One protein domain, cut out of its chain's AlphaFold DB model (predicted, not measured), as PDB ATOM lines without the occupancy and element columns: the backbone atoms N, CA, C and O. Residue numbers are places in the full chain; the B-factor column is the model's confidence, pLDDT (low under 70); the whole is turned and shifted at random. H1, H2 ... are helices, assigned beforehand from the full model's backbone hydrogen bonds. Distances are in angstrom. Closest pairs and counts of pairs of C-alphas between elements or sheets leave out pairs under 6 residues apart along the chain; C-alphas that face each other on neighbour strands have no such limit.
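Overview. This is residues 21 to 184 of the 190 residues of an uncharacterized protein of Planctomycetaceae bacterium (UniProt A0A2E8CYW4). A compact body of helices is built round H3, H4 and H5: H3 crosses H4 and meets H5 with its residues 50 to 51 alone, and H1, H2, H6, H7 and H8 pack about these three. Residues 145 to 164 stick out as a loop, after which H9 returns near H3. The printed part has 164 residues with nine named helices, H1 to H9 in order, and no named strand: all helix. It is compact, with a radius of gyration of the C-alphas of 16.6 A, and spans 53 by 33 by 32 A.

Arrangement. H5, residues 92 to 111, makes a helical hairpin with H6, residues 116 to 122, touching it with residues 101 to 108 alone (closest C-alphas Glu 108 and Ala 116, 5.4 A). H2, residues 36 to 45, touches H5 at a shallow tilt of 13 degrees, opposite ways (Glu 37 and Ala 102, 5.6 A). H3, residues 50 to 62, touches H4, residues 71 to 85, about perpendicular at 76 degrees (Ser 58 and Val 77, 6.2 A). H7, residues 125 to 136, touches H5 residues 92 to 97 alone (Ala 93 and Glu 132, 5.2 A). H8, residues 138 to 142, touches H4 residues 83 to 85 alone (Arg 84 and Asn 140, 5.1 A). H1, residues 21 to 34, touches H3 (Cys 25 and His 52, 6.4 A). H9, residues 166 to 176, is close to H3 but not clearly touching (Ala 60 and Arg 169, 7.5 A). Each O i to N i+4 pair is within hydrogen-bond range except in H4, 9 of 11, and H9, 5 of 7.

Along the chain. H5 is 27.7 A long, H4 20.0 A and H1 19.8 A. H1 begins at C-alpha 21 (33.313, 61.789, 40.459); H9 ends at C-alpha 176 (34.237, 62.838, 52.934).

Size, cuts and confidence. The printed part has no cut. H8 to H9 is a long link. Residues 138 to 184 are under pLDDT 70.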
ATOM      1  N   VAL A  21      32.283  60.963  39.783       73.81
ATOM      2  CA  VAL A  21      33.313  61.789  40.459       73.81
ATOM      3  C   VAL A  21      34.085  61.001  41.507       73.81
ATOM      4  O   VAL A  21      35.298  61.136  41.638       73.81
ATOM      5  N   VAL A  22      33.368  60.201  42.293       78.06
ATOM      6  CA  VAL A  22      33.968  59.424  43.376       78.06
ATOM      7  C   VAL A  22      34.823  58.312  42.787       78.06
ATOM      8  O   VAL A  22      35.924  58.082  43.283       78.06
ATOM      9  N   GLU A  23      34.356  57.656  41.726       82.50
ATOM     10  CA  GLU A  23      35.103  56.612  41.023       82.50
ATOM     11  C   GLU A  23      36.338  57.173  40.317       82.50
ATOM     12  O   GLU A  23      37.427  56.631  40.500       82.50
ATOM     13  N   TYR A  24      36.206  58.306  39.622       85.69
ATOM     14  CA  TYR A  24      37.317  59.017  38.994       85.69
ATOM     15  C   TYR A  24      38.378  59.415  40.031       85.69
ATOM     16  O   TYR A  24      39.542  59.035  39.913       85.69
ATOM     17  N   CYS A  25      37.976  60.104  41.107       86.69
ATOM     18  CA  CYS A  25      38.889  60.481  42.187       86.69
ATOM     19  C   CYS A  25      39.539  59.253  42.833       86.69
ATOM     20  O   CYS A  25      40.739  59.265  43.092       86.69
ATOM     21  N   SER A  26      38.776  58.189  43.092       86.62
ATOM     22  CA  SER A  26      39.304  56.977  43.728       86.62
ATOM     23  C   SER A  26      40.297  56.247  42.827       86.62
ATOM     24  O   SER A  26      41.346  55.820  43.302       86.62
ATOM     25  N   GLY A  27      39.992  56.131  41.533       89.50
ATOM     26  CA  GLY A  27      40.856  55.490  40.549       89.50
ATOM     27  C   GLY A  27      42.162  56.254  40.343       89.50
ATOM     28  O   GLY A  27      43.236  55.649  40.384       89.50
ATOM     29  N   LEU A  28      42.089  57.583  40.226       91.31
ATOM     30  CA  LEU A  28      43.270  58.433  40.092       91.31
ATOM     31  C   LEU A  28      44.131  58.422  41.362       91.31
ATOM     32  O   LEU A  28      45.355  58.321  41.286       91.31
ATOM     33  N   MET A  29      43.500  58.450  42.538       91.06
ATOM     34  CA  MET A  29      44.204  58.339  43.817       91.06
ATOM     35  C   MET A  29      44.862  56.976  44.006       91.06
ATOM     36  O   MET A  29      45.961  56.907  44.553       91.06
ATOM     37  N   GLN A  30      44.224  55.894  43.556       89.88
ATOM     38  CA  GLN A  30      44.838  54.573  43.585       89.88
ATOM     39  C   GLN A  30      46.056  54.518  42.656       89.88
ATOM     40  O   GLN A  30      47.106  54.038  43.076       89.88
ATOM     41  N   ALA A  31      45.943  55.048  41.434       91.56
ATOM     42  CA  ALA A  31      47.062  55.114  40.498       91.56
ATOM     43  C   ALA A  31      48.234  55.932  41.067       91.56
ATOM     44  O   ALA A  31      49.380  55.494  40.992       91.56
ATOM     45  N   PHE A  32      47.946  57.067  41.710       92.94
ATOM     46  CA  PHE A  32      48.959  57.858  42.402       92.94
ATOM     47  C   PHE A  32      49.587  57.085  43.569       92.94
ATOM     48  O   PHE A  32      50.807  57.005  43.655       92.94
ATOM     49  N   ALA A  33      48.795  56.452  44.435       89.12
ATOM     50  CA  ALA A  33      49.315  55.690  45.572       89.12
ATOM     51  C   ALA A  33      50.175  54.476  45.160       89.12
ATOM     52  O   ALA A  33      51.043  54.055  45.920       89.12
ATOM     53  N   GLU A  34      49.933  53.909  43.974       90.56
ATOM     54  CA  GLU A  34      50.724  52.817  43.386       90.56
ATOM     55  C   GLU A  34      51.939  53.314  42.576       90.56
ATOM     56  O   GLU A  34      52.772  52.505  42.160       90.56
ATOM     57  N   SER A  35      52.059  54.626  42.351       92.38
ATOM     58  CA  SER A  35      53.178  55.232  41.624       92.38
ATOM     59  C   SER A  35      54.443  55.347  42.488       92.38
ATOM     60  O   SER A  35      54.340  55.438  43.714       92.38
ATOM     61  N   PRO A  36      55.647  55.405  41.883       93.12
ATOM     62  CA  PRO A  36      56.885  55.682  42.615       93.12
ATOM     63  C   PRO A  36      56.840  56.990  43.414       93.12
ATOM     64  O   PRO A  36      57.392  57.054  44.509       93.12
ATOM     65  N   GLU A  37      56.182  58.023  42.883       93.62
ATOM     66  CA  GLU A  37      56.027  59.326  43.534       93.62
ATOM     67  C   GLU A  37      55.134  59.227  44.778       93.62
ATOM     68  O   GLU A  37      55.514  59.682  45.860       93.62
ATOM     69  N   GLY A  38      53.977  58.573  44.645       88.88
ATOM     70  CA  GLY A  38      53.066  58.333  45.762       88.88
ATOM     71  C   GLY A  38      53.668  57.400  46.809       88.88
ATOM     72  O   GLY A  38      53.554  57.671  48.000       88.88
ATOM     73  N   GLU A  39      54.387  56.352  46.400       89.31
ATOM     74  CA  GLU A  39      55.111  55.468  47.318       89.31
ATOM     75  C   GLU A  39      56.215  56.225  48.076       89.31
ATOM     76  O   GLU A  39      56.336  56.086  49.295       89.31
ATOM     77  N   ALA A  40      57.000  57.060  47.386       90.50
ATOM     78  CA  ALA A  40      58.035  57.880  48.010       90.50
ATOM     79  C   ALA A  40      57.443  58.864  49.030       90.50
ATOM     80  O   ALA A  40      57.952  58.954  50.151       90.50
ATOM     81  N   TYR A  41      56.344  59.539  48.675       90.50
ATOM     82  CA  TYR A  41      55.630  60.439  49.579       90.50
ATOM     83  C   TYR A  41      55.056  59.686  50.789       90.50
ATOM     84  O   TYR A  41      55.343  60.030  51.933       90.50
ATOM     85  N   CYS A  42      54.332  58.586  50.557       86.44
ATOM     86  CA  CYS A  42      53.805  57.697  51.598       86.44
ATOM     87  C   CYS A  42      54.885  57.242  52.586       86.44
ATOM     88  O   CYS A  42      54.655  57.212  53.795       86.44
ATOM     89  N   ASN A  43      56.064  56.864  52.090       84.50
ATOM     90  CA  ASN A  43      57.162  56.393  52.932       84.50
ATOM     91  C   ASN A  43      57.737  57.499  53.828       84.50
ATOM     92  O   ASN A  43      58.265  57.193  54.899       84.50
ATOM     93  N   HIS A  44      57.639  58.763  53.410       84.12
ATOM     94  CA  HIS A  44      58.131  59.907  54.172       84.12
ATOM     95  C   HIS A  44      57.071  60.482  55.128       84.12
ATOM     96  O   HIS A  44      57.372  60.724  56.296       84.12
ATOM     97  N   ASN A  45      55.828  60.635  54.660       81.69
ATOM     98  CA  ASN A  45      54.741  61.355  55.342       81.69
ATOM     99  C   ASN A  45      53.670  60.425  55.955       81.69
ATOM    100  O   ASN A  45      52.784  60.858  56.691       81.69
ATOM    101  N   GLY A  46      53.733  59.121  55.673       76.88
ATOM    102  CA  GLY A  46      52.915  58.075  56.295       76.88
ATOM    103  C   GLY A  46      51.499  57.896  55.737       76.88
ATOM    104  O   GLY A  46      50.906  56.837  55.960       76.88
ATOM    105  N   HIS A  47      50.946  58.879  55.025       80.56
ATOM    106  CA  HIS A  47      49.603  58.817  54.444       80.56
ATOM    107  C   HIS A  47      49.455  59.751  53.234       80.56
ATOM    108  O   HIS A  47      50.245  60.673  53.071       80.56
ATOM    109  N   ILE A  48      48.438  59.495  52.405       83.31
ATOM    110  CA  ILE A  48      48.016  60.340  51.279       83.31
ATOM    111  C   ILE A  48      46.526  60.652  51.470       83.31
ATOM    112  O   ILE A  48      45.742  59.748  51.794       83.31
ATOM    113  N   GLY A  49      46.118  61.905  51.261       84.69
ATOM    114  CA  GLY A  49      44.707  62.293  51.355       84.69
ATOM    115  C   GLY A  49      44.379  63.721  50.918       84.69
ATOM    116  O   GLY A  49      43.237  63.993  50.527       84.69
ATOM    117  N   TRP A  50      45.355  64.628  50.914       90.81
ATOM    118  CA  TRP A  50      45.137  66.013  50.495       90.81
ATOM    119  C   TRP A  50      44.819  66.129  49.008       90.81
ATOM    120  O   TRP A  50      43.926  66.884  48.622       90.81
ATOM    121  N   THR A  51      45.452  65.295  48.189       92.69
ATOM    122  CA  THR A  51      45.211  65.188  46.748       92.69
ATOM    123  C   THR A  51      43.766  64.810  46.450       92.69
ATOM    124  O   THR A  51      43.139  65.403  45.576       92.69
ATOM    125  N   HIS A  52      43.177  63.896  47.228       89.06
ATOM    126  CA  HIS A  52      41.774  63.524  47.052       89.06
ATOM    127  C   HIS A  52      40.845  64.715  47.330       89.06
ATOM    128  O   HIS A  52      39.900  64.959  46.581       89.06
ATOM    129  N   SER A  53      41.118  65.479  48.393       87.81
ATOM    130  CA  SER A  53      40.347  66.688  48.715       87.81
ATOM    131  C   SER A  53      40.480  67.745  47.620       87.81
ATOM    132  O   SER A  53      39.480  68.318  47.193       87.81
ATOM    133  N   PHE A  54      41.697  67.965  47.128       92.19
ATOM    134  CA  PHE A  54      41.973  68.871  46.019       92.19
ATOM    135  C   PHE A  54      41.203  68.476  44.748       92.19
ATOM    136  O   PHE A  54      40.463  69.298  44.204       92.19
ATOM    137  N   LEU A  55      41.302  67.209  44.326       90.75
ATOM    138  CA  LEU A  55      40.585  66.678  43.163       90.75
ATOM    139  C   LEU A  55      39.076  66.843  43.329       90.75
ATOM    140  O   LEU A  55      38.406  67.378  42.447       90.75
ATOM    141  N   TYR A  56      38.549  66.482  44.500       85.38
ATOM    142  CA  TYR A  56      37.136  66.651  44.805       85.38
ATOM    143  C   TYR A  56      36.671  68.106  44.652       85.38
ATOM    144  O   TYR A  56      35.640  68.347  44.027       85.38
ATOM    145  N   TYR A  57      37.410  69.079  45.190       87.44
ATOM    146  CA  TYR A  57      37.021  70.485  45.086       87.44
ATOM    147  C   TYR A  57      37.162  71.030  43.664       87.44
ATOM    148  O   TYR A  57      36.262  71.740  43.216       87.44
ATOM    149  N   SER A  58      38.222  70.660  42.938       89.38
ATOM    150  CA  SER A  58      38.393  71.052  41.533       89.38
ATOM    151  C   SER A  58      37.220  70.583  40.668       89.38
ATOM    152  O   SER A  58      36.597  71.381  39.972       89.38
ATOM    153  N   LEU A  59      36.810  69.323  40.824       85.38
ATOM    154  CA  LEU A  59      35.697  68.748  40.085       85.38
ATOM    155  C   LEU A  59      34.363  69.328  40.567       85.38
ATOM    156  O   LEU A  59      33.645  69.955  39.798       85.38
ATOM    157  N   ALA A  60      34.036  69.223  41.854       82.31
ATOM    158  CA  ALA A  60      32.706  69.583  42.350       82.31
ATOM    159  C   ALA A  60      32.374  71.088  42.261       82.31
ATOM    160  O   ALA A  60      31.189  71.450  42.223       82.31
ATOM    161  N   TYR A  61      33.386  71.966  42.271       84.06
ATOM    162  CA  TYR A  61      33.187  73.420  42.271       84.06
ATOM    163  C   TYR A  61      33.584  74.096  40.960       84.06
ATOM    164  O   TYR A  61      32.883  75.029  40.570       84.06
ATOM    165  N   LEU A  62      34.651  73.646  40.294       85.00
ATOM    166  CA  LEU A  62      35.122  74.252  39.042       85.00
ATOM    167  C   LEU A  62      34.718  73.439  37.809       85.00
ATOM    168  O   LEU A  62      34.638  73.993  36.717       85.00
ATOM    169  N   GLY A  63      34.415  72.148  37.978       84.00
ATOM    170  CA  GLY A  63      34.131  71.248  36.862       84.00
ATOM    171  C   GLY A  63      35.354  70.979  35.993       84.00
ATOM    172  O   GLY A  63      35.195  70.696  34.815       84.00
ATOM    173  N   THR A  64      36.558  71.110  36.554       85.19
ATOM    174  CA  THR A  64      37.812  71.053  35.795       85.19
ATOM    175  C   THR A  64      38.580  69.780  36.113       85.19
ATOM    176  O   THR A  64      38.809  69.470  37.284       85.19
ATOM    177  N   LEU A  65      39.002  69.064  35.070       87.62
ATOM    178  CA  LEU A  65      39.862  67.888  35.189       87.62
ATOM    179  C   LEU A  65      41.344  68.294  35.299       87.62
ATOM    180  O   LEU A  65      41.719  69.345  34.778       87.62
ATOM    181  N   PRO A  66      42.222  67.476  35.916       89.38
ATOM    182  CA  PRO A  66      43.649  67.793  36.086       89.38
ATOM    183  C   PRO A  66      44.370  68.228  34.799       89.38
ATOM    184  O   PRO A  66      45.175  69.157  34.824       89.38
ATOM    185  N   GLN A  67      44.048  67.605  33.665       88.62
ATOM    186  CA  GLN A  67      44.605  67.925  32.347       88.62
ATOM    187  C   GLN A  67      44.152  69.281  31.784       88.62
ATOM    188  O   GLN A  67      44.814  69.834  30.910       88.62
ATOM    189  N   GLU A  68      43.054  69.837  32.293       87.75
ATOM    190  CA  GLU A  68      42.494  71.125  31.869       87.75
ATOM    191  C   GLU A  68      42.819  72.256  32.851       87.75
ATOM    192  O   GLU A  68      42.576  73.427  32.552       87.75
ATOM    193  N   MET A  69      43.369  71.929  34.026       88.94
ATOM    194  CA  MET A  69      43.607  72.918  35.071       88.94
ATOM    195  C   MET A  69      44.641  73.950  34.637       88.94
ATOM    196  O   MET A  69      45.781  73.641  34.278       88.94
ATOM    197  N   SER A  70      44.248  75.210  34.770       90.00
ATOM    198  CA  SER A  70      45.137  76.355  34.712       90.00
ATOM    199  C   SER A  70      45.672  76.698  36.102       90.00
ATOM    200  O   SER A  70      45.102  76.339  37.133       90.00
ATOM    201  N   GLN A  71      46.730  77.508  36.156       88.62
ATOM    202  CA  GLN A  71      47.245  78.052  37.418       88.62
ATOM    203  C   GLN A  71      46.170  78.815  38.220       88.62
ATOM    204  O   GLN A  71      46.245  78.888  39.448       88.62
ATOM    205  N   ARG A  72      45.166  79.395  37.547       89.88
ATOM    206  CA  ARG A  72      44.040  80.061  38.213       89.88
ATOM    207  C   ARG A  72      43.192  79.060  38.993       89.88
ATOM    208  O   ARG A  72      42.853  79.349  40.134       89.88
ATOM    209  N   ASP A  73      42.917  77.900  38.412       90.94
ATOM    210  CA  ASP A  73      42.099  76.857  39.037       90.94
ATOM    211  C   ASP A  73      42.825  76.273  40.252       90.94
ATOM    212  O   ASP A  73      42.237  76.137  41.324       90.94
ATOM    213  N   ILE A  74      44.145  76.055  40.138       92.12
ATOM    214  CA  ILE A  74      44.990  75.669  41.280       92.12
ATOM    215  C   ILE A  74      44.901  76.709  42.405       92.12
ATOM    216  O   ILE A  74      44.733  76.347  43.568       92.12
ATOM    217  N   ASN A  75      44.995  78.003  42.070       91.12
ATOM    218  CA  ASN A  75      44.889  79.081  43.056       91.12
ATOM    219  C   ASN A  75      43.526  79.094  43.755       91.12
ATOM    220  O   ASN A  75      43.466  79.301  44.965       91.12
ATOM    221  N   GLU A  76      42.446  78.913  43.000       91.25
ATOM    222  CA  GLU A  76      41.087  78.935  43.535       91.25
ATOM    223  C   GLU A  76      40.851  77.762  44.492       91.25
ATOM    224  O   GLU A  76      40.349  77.956  45.601       91.25
ATOM    225  N   VAL A  77      41.303  76.558  44.126       91.56
ATOM    226  CA  VAL A  77      41.180  75.391  45.005       91.56
ATOM    227  C   VAL A  77      42.040  75.548  46.261       91.56
ATOM    228  O   VAL A  77      41.534  75.359  47.367       91.56
ATOM    229  N   LEU A  78      43.316  75.914  46.109       91.31
ATOM    230  CA  LEU A  78      44.262  75.951  47.225       91.31
ATOM    231  C   LEU A  78      44.028  77.100  48.200       91.31
ATOM    232  O   LEU A  78      44.143  76.884  49.398       91.31
ATOM    233  N   PHE A  79      43.726  78.302  47.712       90.81
ATOM    234  CA  PHE A  79      43.715  79.503  48.555       90.81
ATOM    235  C   PHE A  79      42.314  80.044  48.851       90.81
ATOM    236  O   PHE A  79      42.196  80.917  49.699       90.81
ATOM    237  N   ASP A  80      41.254  79.553  48.195       87.81
ATOM    238  CA  ASP A  80      39.871  79.922  48.551       87.81
ATOM    239  C   ASP A  80      39.052  78.701  48.982       87.81
ATOM    240  O   ASP A  80      38.456  78.718  50.058       87.81
ATOM    241  N   LEU A  81      39.027  77.613  48.201       87.94
ATOM    242  CA  LEU A  81      38.163  76.471  48.529       87.94
ATOM    243  C   LEU A  81      38.662  75.678  49.739       87.94
ATOM    244  O   LEU A  81      37.872  75.455  50.655       87.94
ATOM    245  N   ILE A  82      39.932  75.268  49.777       86.56
ATOM    246  CA  ILE A  82      40.471  74.471  50.891       86.56
ATOM    247  C   ILE A  82      40.367  75.227  52.227       86.56
ATOM    248  O   ILE A  82      39.696  74.695  53.114       86.56
ATOM    249  N   PRO A  83      40.879  76.466  52.380       86.88
ATOM    250  CA  PRO A  83      40.825  77.189  53.655       86.88
ATOM    251  C   PRO A  83      39.399  77.473  54.133       86.88
ATOM    252  O   PRO A  83      39.122  77.550  55.325       86.88
ATOM    253  N   ARG A  84      38.452  77.595  53.199       83.88
ATOM    254  CA  ARG A  84      37.042  77.837  53.514       83.88
ATOM    255  C   ARG A  84      36.259  76.563  53.844       83.88
ATOM    256  O   ARG A  84      35.214  76.642  54.497       83.88
ATOM    257  N   LYS A  85      36.649  75.409  53.297       82.50
ATOM    258  CA  LYS A  85      35.848  74.169  53.329       82.50
ATOM    259  C   LYS A  85      36.439  73.083  54.210       82.50
ATOM    260  O   LYS A  85      35.697  72.205  54.648       82.50
ATOM    261  N   VAL A  86      37.737  73.138  54.466       79.94
ATOM    262  CA  VAL A  86      38.459  72.181  55.292       79.94
ATOM    263  C   VAL A  86      38.910  72.897  56.555       79.94
ATOM    264  O   VAL A  86      39.628  73.885  56.490       79.94
ATOM    265  N   SER A  87      38.497  72.380  57.711       76.19
ATOM    266  CA  SER A  87      39.062  72.814  58.985       76.19
ATOM    267  C   SER A  87      40.325  72.006  59.243       76.19
ATOM    268  O   SER A  87      40.237  70.807  59.505       76.19
ATOM    269  N   THR A  88      41.484  72.643  59.139       80.06
ATOM    270  CA  THR A  88      42.785  72.015  59.379       80.06
ATOM    271  C   THR A  88      43.761  73.039  59.941       80.06
ATOM    272  O   THR A  88      43.552  74.238  59.771       80.06
ATOM    273  N   ASP A  89      44.792  72.572  60.640       82.38
ATOM    274  CA  ASP A  89      45.813  73.446  61.210       82.38
ATOM    275  C   ASP A  89      46.694  74.025  60.095       82.38
ATOM    276  O   ASP A  89      46.956  73.354  59.091       82.38
ATOM    277  N   SER A  90      47.176  75.253  60.283       85.06
ATOM    278  CA  SER A  90      48.053  75.952  59.332       85.06
ATOM    279  C   SER A  90      49.354  75.196  59.046       85.06
ATOM    280  O   SER A  90      49.821  75.205  57.906       85.06
ATOM    281  N   ASP A  91      49.850  74.427  60.021       84.31
ATOM    282  CA  ASP A  91      50.993  73.510  59.882       84.31
ATOM    283  C   ASP A  91      50.782  72.433  58.793       84.31
ATOM    284  O   ASP A  91      51.744  71.857  58.281       84.31
ATOM    285  N   SER A  92      49.535  72.177  58.379       86.75
ATOM    286  CA  SER A  92      49.217  71.231  57.298       86.75
ATOM    287  C   SER A  92      49.565  71.778  55.909       86.75
ATOM    288  O   SER A  92      49.569  71.020  54.941       86.75
ATOM    289  N   ALA A  93      49.875  73.074  55.777       90.31
ATOM    290  CA  ALA A  93      50.228  73.692  54.499       90.31
ATOM    291  C   ALA A  93      51.421  72.997  53.826       90.31
ATOM    292  O   ALA A  93      51.378  72.726  52.623       90.31
ATOM    293  N   THR A  94      52.456  72.653  54.599       91.94
ATOM    294  CA  THR A  94      53.631  71.924  54.103       91.94
ATOM    295  C   THR A  94      53.242  70.552  53.550       91.94
ATOM    296  O   THR A  94      53.687  70.171  52.465       91.94
ATOM    297  N   GLU A  95      52.384  69.813  54.256       90.50
ATOM    298  CA  GLU A  95      51.897  68.500  53.812       90.50
ATOM    299  C   GLU A  95      51.049  68.621  52.541       90.50
ATOM    300  O   GLU A  95      51.282  67.897  51.579       90.50
ATOM    301  N   ILE A  96      50.126  69.585  52.486       91.06
ATOM    302  CA  ILE A  96      49.270  69.809  51.315       91.06
ATOM    303  C   ILE A  96      50.117  70.119  50.075       91.06
ATOM    304  O   ILE A  96      49.935  69.496  49.029       91.06
ATOM    305  N   ILE A  97      51.050  71.071  50.174       94.25
ATOM    306  CA  ILE A  97      51.873  71.479  49.028       94.25
ATOM    307  C   ILE A  97      52.804  70.349  48.584       94.25
ATOM    308  O   ILE A  97      52.928  70.105  47.383       94.25
ATOM    309  N   SER A  98      53.435  69.639  49.523       93.75
ATOM    310  CA  SER A  98      54.339  68.535  49.185       93.75
ATOM    311  C   SER A  98      53.609  67.332  48.579       93.75
ATOM    312  O   SER A  98      54.108  66.775  47.599       93.75
ATOM    313  N   GLU A  99      52.416  66.975  49.073       94.25
ATOM    314  CA  GLU A  99      51.599  65.901  48.490       94.25
ATOM    315  C   GLU A  99      51.161  66.254  47.066       94.25
ATOM    316  O   GLU A  99      51.340  65.460  46.142       94.25
ATOM    317  N   LEU A 100      50.634  67.469  46.868       95.19
ATOM    318  CA  LEU A 100      50.180  67.914  45.552       95.19
ATOM    319  C   LEU A 100      51.330  67.992  44.563       95.19
ATOM    320  O   LEU A 100      51.166  67.632  43.401       95.19
ATOM    321  N   ARG A 101      52.509  68.424  45.005       95.38
ATOM    322  CA  ARG A 101      53.687  68.440  44.149       95.38
ATOM    323  C   ARG A 101      54.055  67.033  43.674       95.38
ATOM    324  O   ARG A 101      54.226  66.850  42.473       95.38
ATOM    325  N   ALA A 102      54.105  66.053  44.577       95.19
ATOM    326  CA  ALA A 102      54.355  64.657  44.211       95.19
ATOM    327  C   ALA A 102      53.283  64.117  43.247       95.19
ATOM    328  O   ALA A 102      53.595  63.386  42.307       95.19
ATOM    329  N   PHE A 103      52.027  64.518  43.438       95.94
ATOM    330  CA  PHE A 103      50.936  64.168  42.534       95.94
ATOM    331  C   PHE A 103      51.115  64.756  41.126       95.94
ATOM    332  O   PHE A 103      50.974  64.035  40.141       95.94
ATOM    333  N   TRP A 104      51.463  66.040  41.000       95.75
ATOM    334  CA  TRP A 104      51.695  66.658  39.690       95.75
ATOM    335  C   TRP A 104      52.954  66.120  38.998       95.75
ATOM    336  O   TRP A 104      52.939  65.956  37.782       95.75
ATOM    337  N   GLU A 105      53.999  65.765  39.751       95.44
ATOM    338  CA  GLU A 105      55.181  65.062  39.221       95.44
ATOM    339  C   GLU A 105      54.804  63.665  38.677       95.44
ATOM    340  O   GLU A 105      55.249  63.274  37.597       95.44
ATOM    341  N   PHE A 106      53.903  62.944  39.357       95.44
ATOM    342  CA  PHE A 106      53.323  61.698  38.844       95.44
ATOM    343  C   PHE A 106      52.540  61.919  37.542       95.44
ATOM    344  O   PHE A 106      52.719  61.162  36.586       95.44
ATOM    345  N   LEU A 107      51.694  62.953  37.480       94.50
ATOM    346  CA  LEU A 107      50.914  63.261  36.281       94.50
ATOM    347  C   LEU A 107      51.797  63.655  35.091       94.50
ATOM    348  O   LEU A 107      51.521  63.259  33.958       94.50
ATOM    349  N   GLU A 108      52.880  64.391  35.341       94.25
ATOM    350  CA  GLU A 108      53.899  64.689  34.334       94.25
ATOM    351  C   GLU A 108      54.541  63.399  33.807       94.25
ATOM    352  O   GLU A 108      54.648  63.206  32.596       94.25
ATOM    353  N   ARG A 109      54.943  62.479  34.693       94.88
ATOM    354  CA  ARG A 109      55.641  61.248  34.294       94.88
ATOM    355  C   ARG A 109      54.731  60.251  33.579       94.88
ATOM    356  O   ARG A 109      55.127  59.692  32.556       94.88
ATOM    357  N   GLU A 110      53.572  59.956  34.160       93.31
ATOM    358  CA  GLU A 110      52.692  58.870  33.715       93.31
ATOM    359  C   GLU A 110      51.819  59.294  32.533       93.31
ATOM    360  O   GLU A 110      51.653  58.530  31.584       93.31
ATOM    361  N   TYR A 111      51.302  60.525  32.570       90.69
ATOM    362  CA  TYR A 111      50.331  61.029  31.597       90.69
ATOM    363  C   TYR A 111      50.881  62.142  30.701       90.69
ATOM    364  O   TYR A 111      50.172  62.591  29.806       90.69
ATOM    365  N   GLN A 112      52.139  62.564  30.893       91.88
ATOM    366  CA  GLN A 112      52.811  63.561  30.047       91.88
ATOM    367  C   GLN A 112      52.033  64.876  29.942       91.88
ATOM    368  O   GLN A 112      51.973  65.495  28.881       91.88
ATOM    369  N   LEU A 113      51.419  65.300  31.049       91.50
ATOM    370  CA  LEU A 113      50.620  66.516  31.067       91.50
ATOM    371  C   LEU A 113      51.481  67.770  30.874       91.50
ATOM    372  O   LEU A 113      52.323  68.097  31.710       91.50
ATOM    373  N   ASP A 114      51.196  68.528  29.813       90.56
ATOM    374  CA  ASP A 114      51.926  69.754  29.465       90.56
ATOM    375  C   ASP A 114      51.814  70.858  30.535       90.56
ATOM    376  O   ASP A 114      52.709  71.696  30.677       90.56
ATOM    377  N   ASN A 115      50.716  70.886  31.300       91.50
ATOM    378  CA  ASN A 115      50.502  71.868  32.365       91.50
ATOM    379  C   ASN A 115      51.249  71.515  33.664       91.50
ATOM    380  O   ASN A 115      51.572  72.426  34.436       91.50
ATOM    381  N   ALA A 116      51.583  70.242  33.895       92.19
ATOM    382  CA  ALA A 116      52.141  69.769  35.160       92.19
ATOM    383  C   ALA A 116      53.466  70.453  35.562       92.19
ATOM    384  O   ALA A 116      53.532  70.934  36.694       92.19
ATOM    385  N   PRO A 117      54.470  70.652  34.678       92.31
ATOM    386  CA  PRO A 117      55.714  71.333  35.060       92.31
ATOM    387  C   PRO A 117      55.489  72.763  35.561       92.31
ATOM    388  O   PRO A 117      56.148  73.229  36.493       92.31
ATOM    389  N   SER A 118      54.533  73.475  34.955       92.38
ATOM    390  CA  SER A 118      54.192  74.842  35.361       92.38
ATOM    391  C   SER A 118      53.506  74.879  36.728       92.38
ATOM    392  O   SER A 118      53.750  75.794  37.515       92.38
ATOM    393  N   ILE A 119      52.702  73.858  37.034       92.88
ATOM    394  CA  ILE A 119      52.013  73.717  38.316       92.88
ATOM    395  C   ILE A 119      53.003  73.296  39.406       92.88
ATOM    396  O   ILE A 119      53.017  73.907  40.468       92.88
ATOM    397  N   VAL A 120      53.902  72.348  39.135       93.56
ATOM    398  CA  VAL A 120      54.990  71.970  40.054       93.56
ATOM    399  C   VAL A 120      55.865  73.178  40.400       93.56
ATOM    400  O   VAL A 120      56.198  73.381  41.565       93.56
ATOM    401  N   ALA A 121      56.193  74.022  39.416       92.06
ATOM    402  CA  ALA A 121      56.940  75.258  39.654       92.06
ATOM    403  C   ALA A 121      56.147  76.296  40.470       92.06
ATOM    404  O   ALA A 121      56.746  77.099  41.184       92.06
ATOM    405  N   PHE A 122      54.818  76.292  40.358       92.06
ATOM    406  CA  PHE A 122      53.935  77.148  41.145       92.06
ATOM    407  C   PHE A 122      53.791  76.682  42.603       92.06
ATOM    408  O   PHE A 122      53.632  77.517  43.490       92.06
ATOM    409  N   LEU A 123      53.869  75.374  42.858       92.81
ATOM    410  CA  LEU A 123      53.821  74.758  44.189       92.81
ATOM    411  C   LEU A 123      55.180  74.867  44.905       92.81
ATOM    412  O   LEU A 123      55.831  73.872  45.237       92.81
ATOM    413  N   ASP A 124      55.632  76.106  45.106       92.19
ATOM    414  CA  ASP A 124      56.905  76.447  45.736       92.19
ATOM    415  C   ASP A 124      56.758  76.806  47.231       92.19
ATOM    416  O   ASP A 124      55.676  76.790  47.819       92.19
ATOM    417  N   ALA A 125      57.874  77.190  47.856       90.38
ATOM    418  CA  ALA A 125      57.892  77.643  49.250       90.38
ATOM    419  C   ALA A 125      57.074  78.933  49.490       90.38
ATOM    420  O   ALA A 125      56.746  79.260  50.631       90.38
ATOM    421  N   SER A 126      56.774  79.702  48.440       91.50
ATOM    422  CA  SER A 126      55.912  80.883  48.527       91.50
ATOM    423  C   SER A 126      54.442  80.466  48.596       91.50
ATOM    424  O   SER A 126      53.690  81.035  49.388       91.50
ATOM    425  N   ALA A 127      54.042  79.462  47.809       91.25
ATOM    426  CA  ALA A 127      52.711  78.865  47.860       91.25
ATOM    427  C   ALA A 127      52.426  78.223  49.224       91.25
ATOM    428  O   ALA A 127      51.345  78.430  49.769       91.25
ATOM    429  N   GLU A 128      53.408  77.538  49.810       91.81
ATOM    430  CA  GLU A 128      53.326  76.984  51.169       91.81
ATOM    431  C   GLU A 128      53.035  78.061  52.216       91.81
ATOM    432  O   GLU A 128      52.015  77.993  52.898       91.81
ATOM    433  N   LYS A 129      53.854  79.117  52.276       91.31
ATOM    434  CA  LYS A 129      53.650  80.229  53.221       91.31
ATOM    435  C   LYS A 129      52.318  80.938  53.029       91.31
ATOM    436  O   LYS A 129      51.722  81.417  53.987       91.31
ATOM    437  N   ARG A 130      51.872  81.068  51.779       92.31
ATOM    438  CA  ARG A 130      50.570  81.661  51.488       92.31
ATOM    439  C   ARG A 130      49.449  80.761  51.997       92.31
ATOM    440  O   ARG A 130      48.522  81.268  52.610       92.31
ATOM    441  N   LEU A 131      49.534  79.454  51.763       91.00
ATOM    442  CA  LEU A 131      48.523  78.513  52.233       91.00
ATOM    443  C   LEU A 131      48.459  78.495  53.763       91.00
ATOM    444  O   LEU A 131      47.368  78.548  54.314       91.00
ATOM    445  N   GLU A 132      49.607  78.508  54.437       91.25
ATOM    446  CA  GLU A 132      49.703  78.622  55.896       91.25
ATOM    447  C   GLU A 132      48.945  79.857  56.415       91.25
ATOM    448  O   GLU A 132      48.145  79.746  57.340       91.25
ATOM    449  N   GLN A 133      49.119  81.018  55.769       89.25
ATOM    450  CA  GLN A 133      48.407  82.255  56.120       89.25
ATOM    451  C   GLN A 133      46.895  82.158  55.896       89.25
ATOM    452  O   GLN A 133      46.126  82.622  56.732       89.25
ATOM    453  N   GLU A 134      46.462  81.569  54.779       88.69
ATOM    454  CA  GLU A 134      45.032  81.408  54.490       88.69
ATOM    455  C   GLU A 134      44.367  80.416  55.458       88.69
ATOM    456  O   GLU A 134      43.209  80.606  55.832       88.69
ATOM    457  N   LEU A 135      45.088  79.373  55.884       85.75
ATOM    458  CA  LEU A 135      44.626  78.414  56.890       85.75
ATOM    459  C   LEU A 135      44.604  79.015  58.303       85.75
ATOM    460  O   LEU A 135      43.722  78.677  59.088       85.75
ATOM    461  N   ASP A 136      45.537  79.910  58.633       85.62
ATOM    462  CA  ASP A 136      45.579  80.588  59.935       85.62
ATOM    463  C   ASP A 136      44.530  81.708  60.053       85.62
ATOM    464  O   ASP A 136      44.167  82.091  61.165       85.62
ATOM    465  N   ASP A 137      43.996  82.227  58.936       78.88
ATOM    466  CA  ASP A 137      43.033  83.330  58.965       78.88
ATOM    467  C   ASP A 137      41.639  82.875  59.461       78.88
ATOM    468  O   ASP A 137      40.877  82.239  58.719       78.88
ATOM    469  N   PRO A 138      41.213  83.272  60.682       67.56
ATOM    470  CA  PRO A 138      39.895  82.934  61.209       67.56
ATOM    471  C   PRO A 138      38.739  83.458  60.331       67.56
ATOM    472  O   PRO A 138      37.629  82.923  60.396       67.56
ATOM    473  N   ALA A 139      38.955  84.478  59.491       66.44
ATOM    474  CA  ALA A 139      37.939  85.014  58.585       66.44
ATOM    475  C   ALA A 139      37.529  84.022  57.481       66.44
ATOM    476  O   ALA A 139      36.380  84.068  57.019       66.44
ATOM    477  N   ASN A 140      38.410  83.090  57.104       63.91
ATOM    478  CA  ASN A 140      38.115  82.058  56.107       63.91
ATOM    479  C   ASN A 140      37.110  81.014  56.632       63.91
ATOM    480  O   ASN A 140      36.241  80.557  55.882       63.91
ATOM    481  N   TYR A 141      37.103  80.767  57.945       52.91
ATOM    482  CA  TYR A 141      36.140  79.892  58.627       52.91
ATOM    483  C   TYR A 141      34.761  80.551  58.817       52.91
ATOM    484  O   TYR A 141      33.721  79.889  58.780       52.91
ATOM    485  N   VAL A 142      34.724  81.876  59.003       45.28
ATOM    486  CA  VAL A 142      33.502  82.625  59.365       45.28
ATOM    487  C   VAL A 142      32.618  82.964  58.158       45.28
ATOM    488  O   VAL A 142      31.433  83.240  58.332       45.28
ATOM    489  N   ARG A 143      33.092  82.829  56.910       48.69
ATOM    490  CA  ARG A 143      32.248  83.028  55.705       48.69
ATOM    491  C   ARG A 143      31.107  81.988  55.565       48.69
ATOM    492  O   ARG A 143      30.319  82.063  54.622       48.69
ATOM    493  N   HIS A 144      31.001  81.026  56.493       42.38
ATOM    494  CA  HIS A 144      29.886  80.072  56.655       42.38
ATOM    495  C   HIS A 144      29.021  80.322  57.914       42.38
ATOM    496  O   HIS A 144      27.986  79.686  58.101       42.38
ATOM    497  N   GLY A 145      29.397  81.279  58.767       36.19
ATOM    498  CA  GLY A 145      28.654  81.666  59.964       36.19
ATOM    499  C   GLY A 145      27.770  82.889  59.715       36.19
ATOM    500  O   GLY A 145      28.230  84.006  59.882       36.19
ATOM    501  N   LYS A 146      26.504  82.663  59.334       35.44
ATOM    502  CA  LYS A 146      25.392  83.642  59.256       35.44
ATOM    503  C   LYS A 146      25.717  85.042  58.696       35.44
ATOM    504  O   LYS A 146      26.159  85.934  59.412       35.44
ATOM    505  N   VAL A 147      25.261  85.301  57.471       37.16
ATOM    506  CA  VAL A 147      24.912  86.665  57.040       37.16
ATOM    507  C   VAL A 147      23.428  86.923  57.315       37.16
ATOM    508  O   VAL A 147      22.562  86.643  56.491       37.16
ATOM    509  N   ASP A 148      23.125  87.459  58.495       38.69
ATOM    510  CA  ASP A 148      21.868  88.173  58.718       38.69
ATOM    511  C   ASP A 148      21.956  89.529  57.980       38.69
ATOM    512  O   ASP A 148      22.633  90.445  58.430       38.69
ATOM    513  N   GLY A 149      21.307  89.601  56.809       40.84
ATOM    514  CA  GLY A 149      20.824  90.787  56.079       40.84
ATOM    515  C   GLY A 149      21.722  92.028  55.910       40.84
ATOM    516  O   GLY A 149      21.939  92.767  56.861       40.84
ATOM    517  N   HIS A 150      22.058  92.377  54.660       33.00
ATOM    518  CA  HIS A 150      21.620  93.602  53.950       33.00
ATOM    519  C   HIS A 150      22.269  93.690  52.554       33.00
ATOM    520  O   HIS A 150      23.364  93.196  52.316       33.00
ATOM    521  N   ALA A 151      21.531  94.298  51.623       38.50
ATOM    522  CA  ALA A 151      21.814  94.403  50.195       38.50
ATOM    523  C   ALA A 151      23.098  95.181  49.837       38.50
ATOM    524  O   ALA A 151      23.399  96.209  50.438       38.50
ATOM    525  N   GLY A 152      23.766  94.759  48.758       28.23
ATOM    526  CA  GLY A 152      24.812  95.530  48.082       28.23
ATOM    527  C   GLY A 152      25.364  94.779  46.873       28.23
ATOM    528  O   GLY A 152      26.005  93.747  47.020       28.23
ATOM    529  N   ALA A 153      25.057  95.268  45.674       37.22
ATOM    530  CA  ALA A 153      25.406  94.651  44.402       37.22
ATOM    531  C   ALA A 153      26.894  94.802  44.040       37.22
ATOM    532  O   ALA A 153      27.444  95.895  44.132       37.22
ATOM    533  N   SER A 154      27.477  93.745  43.473       31.81
ATOM    534  CA  SER A 154      28.533  93.834  42.457       31.81
ATOM    535  C   SER A 154      28.599  92.502  41.713       31.81
ATOM    536  O   SER A 154      29.013  91.489  42.268       31.81
ATOM    537  N   GLY A 155      28.102  92.500  40.476       38.22
ATOM    538  CA  GLY A 155      28.086  91.326  39.616       38.22
ATOM    539  C   GLY A 155      29.412  91.112  38.904       38.22
ATOM    540  O   GLY A 155      29.976  92.078  38.406       38.22
ATOM    541  N   TRP A 156      29.823  89.848  38.795       23.75
ATOM    542  CA  TRP A 156      30.725  89.331  37.767       23.75
ATOM    543  C   TRP A 156      30.346  87.868  37.474       23.75
ATOM    544  O   TRP A 156      30.300  87.044  38.376       23.75
ATOM    545  N   PHE A 157      30.048  87.615  36.196       26.91
ATOM    546  CA  PHE A 157      29.803  86.345  35.497       26.91
ATOM    547  C   PHE A 157      28.585  85.470  35.860       26.91
ATOM    548  O   PHE A 157      28.442  84.914  36.941       26.91
ATOM    549  N   ARG A 158      27.716  85.331  34.850       28.83
ATOM    550  CA  ARG A 158      26.532  84.479  34.773       28.83
ATOM    551  C   ARG A 158      26.908  83.291  33.883       28.83
ATOM    552  O   ARG A 158      27.096  83.486  32.687       28.83
ATOM    553  N   HIS A 159      27.034  82.103  34.462       32.50
ATOM    554  CA  HIS A 159      26.709  80.864  33.761       32.50
ATOM    555  C   HIS A 159      25.366  80.419  34.340       32.50
ATOM    556  O   HIS A 159      25.268  80.042  35.508       32.50
ATOM    557  N   ASP A 160      24.311  80.619  33.553       37.41
ATOM    558  CA  ASP A 160      23.001  80.031  33.798       37.41
ATOM    559  C   ASP A 160      23.146  78.511  33.664       37.41
ATOM    560  O   ASP A 160      23.276  78.015  32.556       37.41
ATOM    561  N   ASP A 161      23.180  77.810  34.798       33.12
ATOM    562  CA  ASP A 161      22.606  76.468  34.985       33.12
ATOM    563  C   ASP A 161      22.498  76.183  36.496       33.12
ATOM    564  O   ASP A 161      23.147  75.328  37.106       33.12
ATOM    565  N   ALA A 162      21.663  76.990  37.150       38.81
ATOM    566  CA  ALA A 162      21.243  76.773  38.525       38.81
ATOM    567  C   ALA A 162      20.205  75.639  38.561       38.81
ATOM    568  O   ALA A 162      19.006  75.873  38.425       38.81
ATOM    569  N   GLY A 163      20.664  74.399  38.754       31.97
ATOM    570  CA  GLY A 163      19.749  73.280  39.010       31.97
ATOM    571  C   GLY A 163      20.365  71.940  39.426       31.97
ATOM    572  O   GLY A 163      19.684  71.155  40.082       31.97
ATOM    573  N   GLY A 164      21.632  71.657  39.095       36.44
ATOM    574  CA  GLY A 164      22.197  70.303  39.257       36.44
ATOM    575  C   GLY A 164      23.012  70.032  40.530       36.44
ATOM    576  O   GLY A 164      23.068  68.895  40.991       36.44
ATOM    577  N   ASN A 165      23.640  71.048  41.129       45.88
ATOM    578  CA  ASN A 165      24.811  70.814  41.992       45.88
ATOM    579  C   ASN A 165      24.518  70.748  43.513       45.88
ATOM    580  O   ASN A 165      25.429  70.583  44.314       45.88
ATOM    581  N   GLU A 166      23.267  70.877  43.969       36.50
ATOM    582  CA  GLU A 166      22.965  70.798  45.416       36.50
ATOM    583  C   GLU A 166      23.006  69.352  45.948       36.50
ATOM    584  O   GLU A 166      23.539  69.098  47.026       36.50
ATOM    585  N   ARG A 167      22.557  68.373  45.148       36.06
ATOM    586  CA  ARG A 167      22.568  66.945  45.528       36.06
ATOM    587  C   ARG A 167      23.962  66.312  45.514       36.06
ATOM    588  O   ARG A 167      24.226  65.435  46.331       36.06
ATOM    589  N   VAL A 168      24.851  66.778  44.637       43.22
ATOM    590  CA  VAL A 168      26.254  66.329  44.570       43.22
ATOM    591  C   VAL A 168      27.019  66.810  45.806       43.22
ATOM    592  O   VAL A 168      27.732  66.030  46.433       43.22
ATOM    593  N   ARG A 169      26.782  68.056  46.242       45.38
ATOM    594  CA  ARG A 169      27.339  68.600  47.492       45.38
ATOM    595  C   ARG A 169      26.942  67.749  48.703       45.38
ATOM    596  O   ARG A 169      27.816  67.342  49.463       45.38
ATOM    597  N   ASP A 170      25.657  67.420  48.844       37.59
ATOM    598  CA  ASP A 170      25.145  66.637  49.981       37.59
ATOM    599  C   ASP A 170      25.551  65.153  49.952       37.59
ATOM    600  O   ASP A 170      25.782  64.550  51.006       37.59
ATOM    601  N   GLY A 171      25.639  64.548  48.763       38.59
ATOM    602  CA  GLY A 171      26.078  63.162  48.589       38.59
ATOM    603  C   GLY A 171      27.562  62.981  48.907       38.59
ATOM    604  O   GLY A 171      27.928  62.078  49.662       38.59
ATOM    605  N   VAL A 172      28.417  63.878  48.411       42.97
ATOM    606  CA  VAL A 172      29.869  63.721  48.543       42.97
ATOM    607  C   VAL A 172      30.402  64.216  49.894       42.97
ATOM    608  O   VAL A 172      31.323  63.614  50.449       42.97
ATOM    609  N   GLN A 173      29.757  65.202  50.531       38.31
ATOM    610  CA  GLN A 173      30.098  65.626  51.899       38.31
ATOM    611  C   GLN A 173      29.860  64.507  52.940       38.31
ATOM    612  O   GLN A 173      30.566  64.431  53.948       38.31
ATOM    613  N   ARG A 174      28.939  63.563  52.671       33.47
ATOM    614  CA  ARG A 174      28.741  62.349  53.492       33.47
ATOM    615  C   ARG A 174      29.811  61.273  53.278       33.47
ATOM    616  O   ARG A 174      30.048  60.491  54.198       33.47
ATOM    617  N   VAL A 175      30.442  61.225  52.102       37.41
ATOM    618  CA  VAL A 175      31.557  60.307  51.800       37.41
ATOM    619  C   VAL A 175      32.859  60.854  52.380       37.41
ATOM    620  O   VAL A 175      33.598  60.092  52.990       37.41
ATOM    621  N   ALA A 176      33.087  62.174  52.313       36.22
ATOM    622  CA  ALA A 176      34.237  62.838  52.934       36.22
ATOM    623  C   ALA A 176      34.338  62.610  54.447       36.22
ATOM    624  O   ALA A 176      35.397  62.261  54.956       36.22
ATOM    625  N   ALA A 177      33.207  62.668  55.153       33.91
ATOM    626  CA  ALA A 177      33.137  62.345  56.578       33.91
ATOM    627  C   ALA A 177      33.338  60.845  56.905       33.91
ATOM    628  O   ALA A 177      33.421  60.476  58.076       33.91
ATOM    629  N   ARG A 178      33.379  59.969  55.890       32.78
ATOM    630  CA  ARG A 178      33.616  58.520  56.004       32.78
ATOM    631  C   ARG A 178      34.949  58.082  55.392       32.78
ATOM    632  O   ARG A 178      35.203  56.879  55.343       32.78
ATOM    633  N   GLN A 179      35.781  59.018  54.927       43.84
ATOM    634  CA  GLN A 179      37.072  58.699  54.329       43.84
ATOM    635  C   GLN A 179      37.987  58.067  55.380       43.84
ATOM    636  O   GLN A 179      38.425  58.704  56.335       43.84
ATOM    637  N   THR A 180      38.282  56.785  55.199       39.31
ATOM    638  CA  THR A 180      39.505  56.204  55.740       39.31
ATOM    639  C   THR A 180      40.666  56.706  54.886       39.31
ATOM    640  O   THR A 180      40.572  56.578  53.663       39.31
ATOM    641  N   PRO A 181      41.753  57.230  55.484       46.91
ATOM    642  CA  PRO A 181      42.981  57.494  54.746       46.91
ATOM    643  C   PRO A 181      43.352  56.244  53.951       46.91
ATOM    644  O   PRO A 181      43.216  55.127  54.471       46.91
ATOM    645  N   VAL A 182      43.815  56.406  52.710       52.12
ATOM    646  CA  VAL A 182      44.414  55.284  51.985       52.12
ATOM    647  C   VAL A 182      45.686  54.935  52.747       52.12
ATOM    648  O   VAL A 182      46.712  55.601  52.643       52.12
ATOM    649  N   SER A 183      45.576  53.937  53.622       49.00
ATOM    650  CA  SER A 183      46.691  53.461  54.423       49.00
ATOM    651  C   SER A 183      47.688  52.827  53.462       49.00
ATOM    652  O   SER A 183      47.400  51.785  52.867       49.00
ATOM    653  N   CYS A 184      48.830  53.489  53.273       52.03
ATOM    654  CA  CYS A 184      49.899  53.004  52.412       52.03
ATOM    655  C   CYS A 184      50.246  51.571  52.851       52.03
ATOM    656  O   CYS A 184      50.456  51.316  54.045       52.03
TER     657      CYS A 184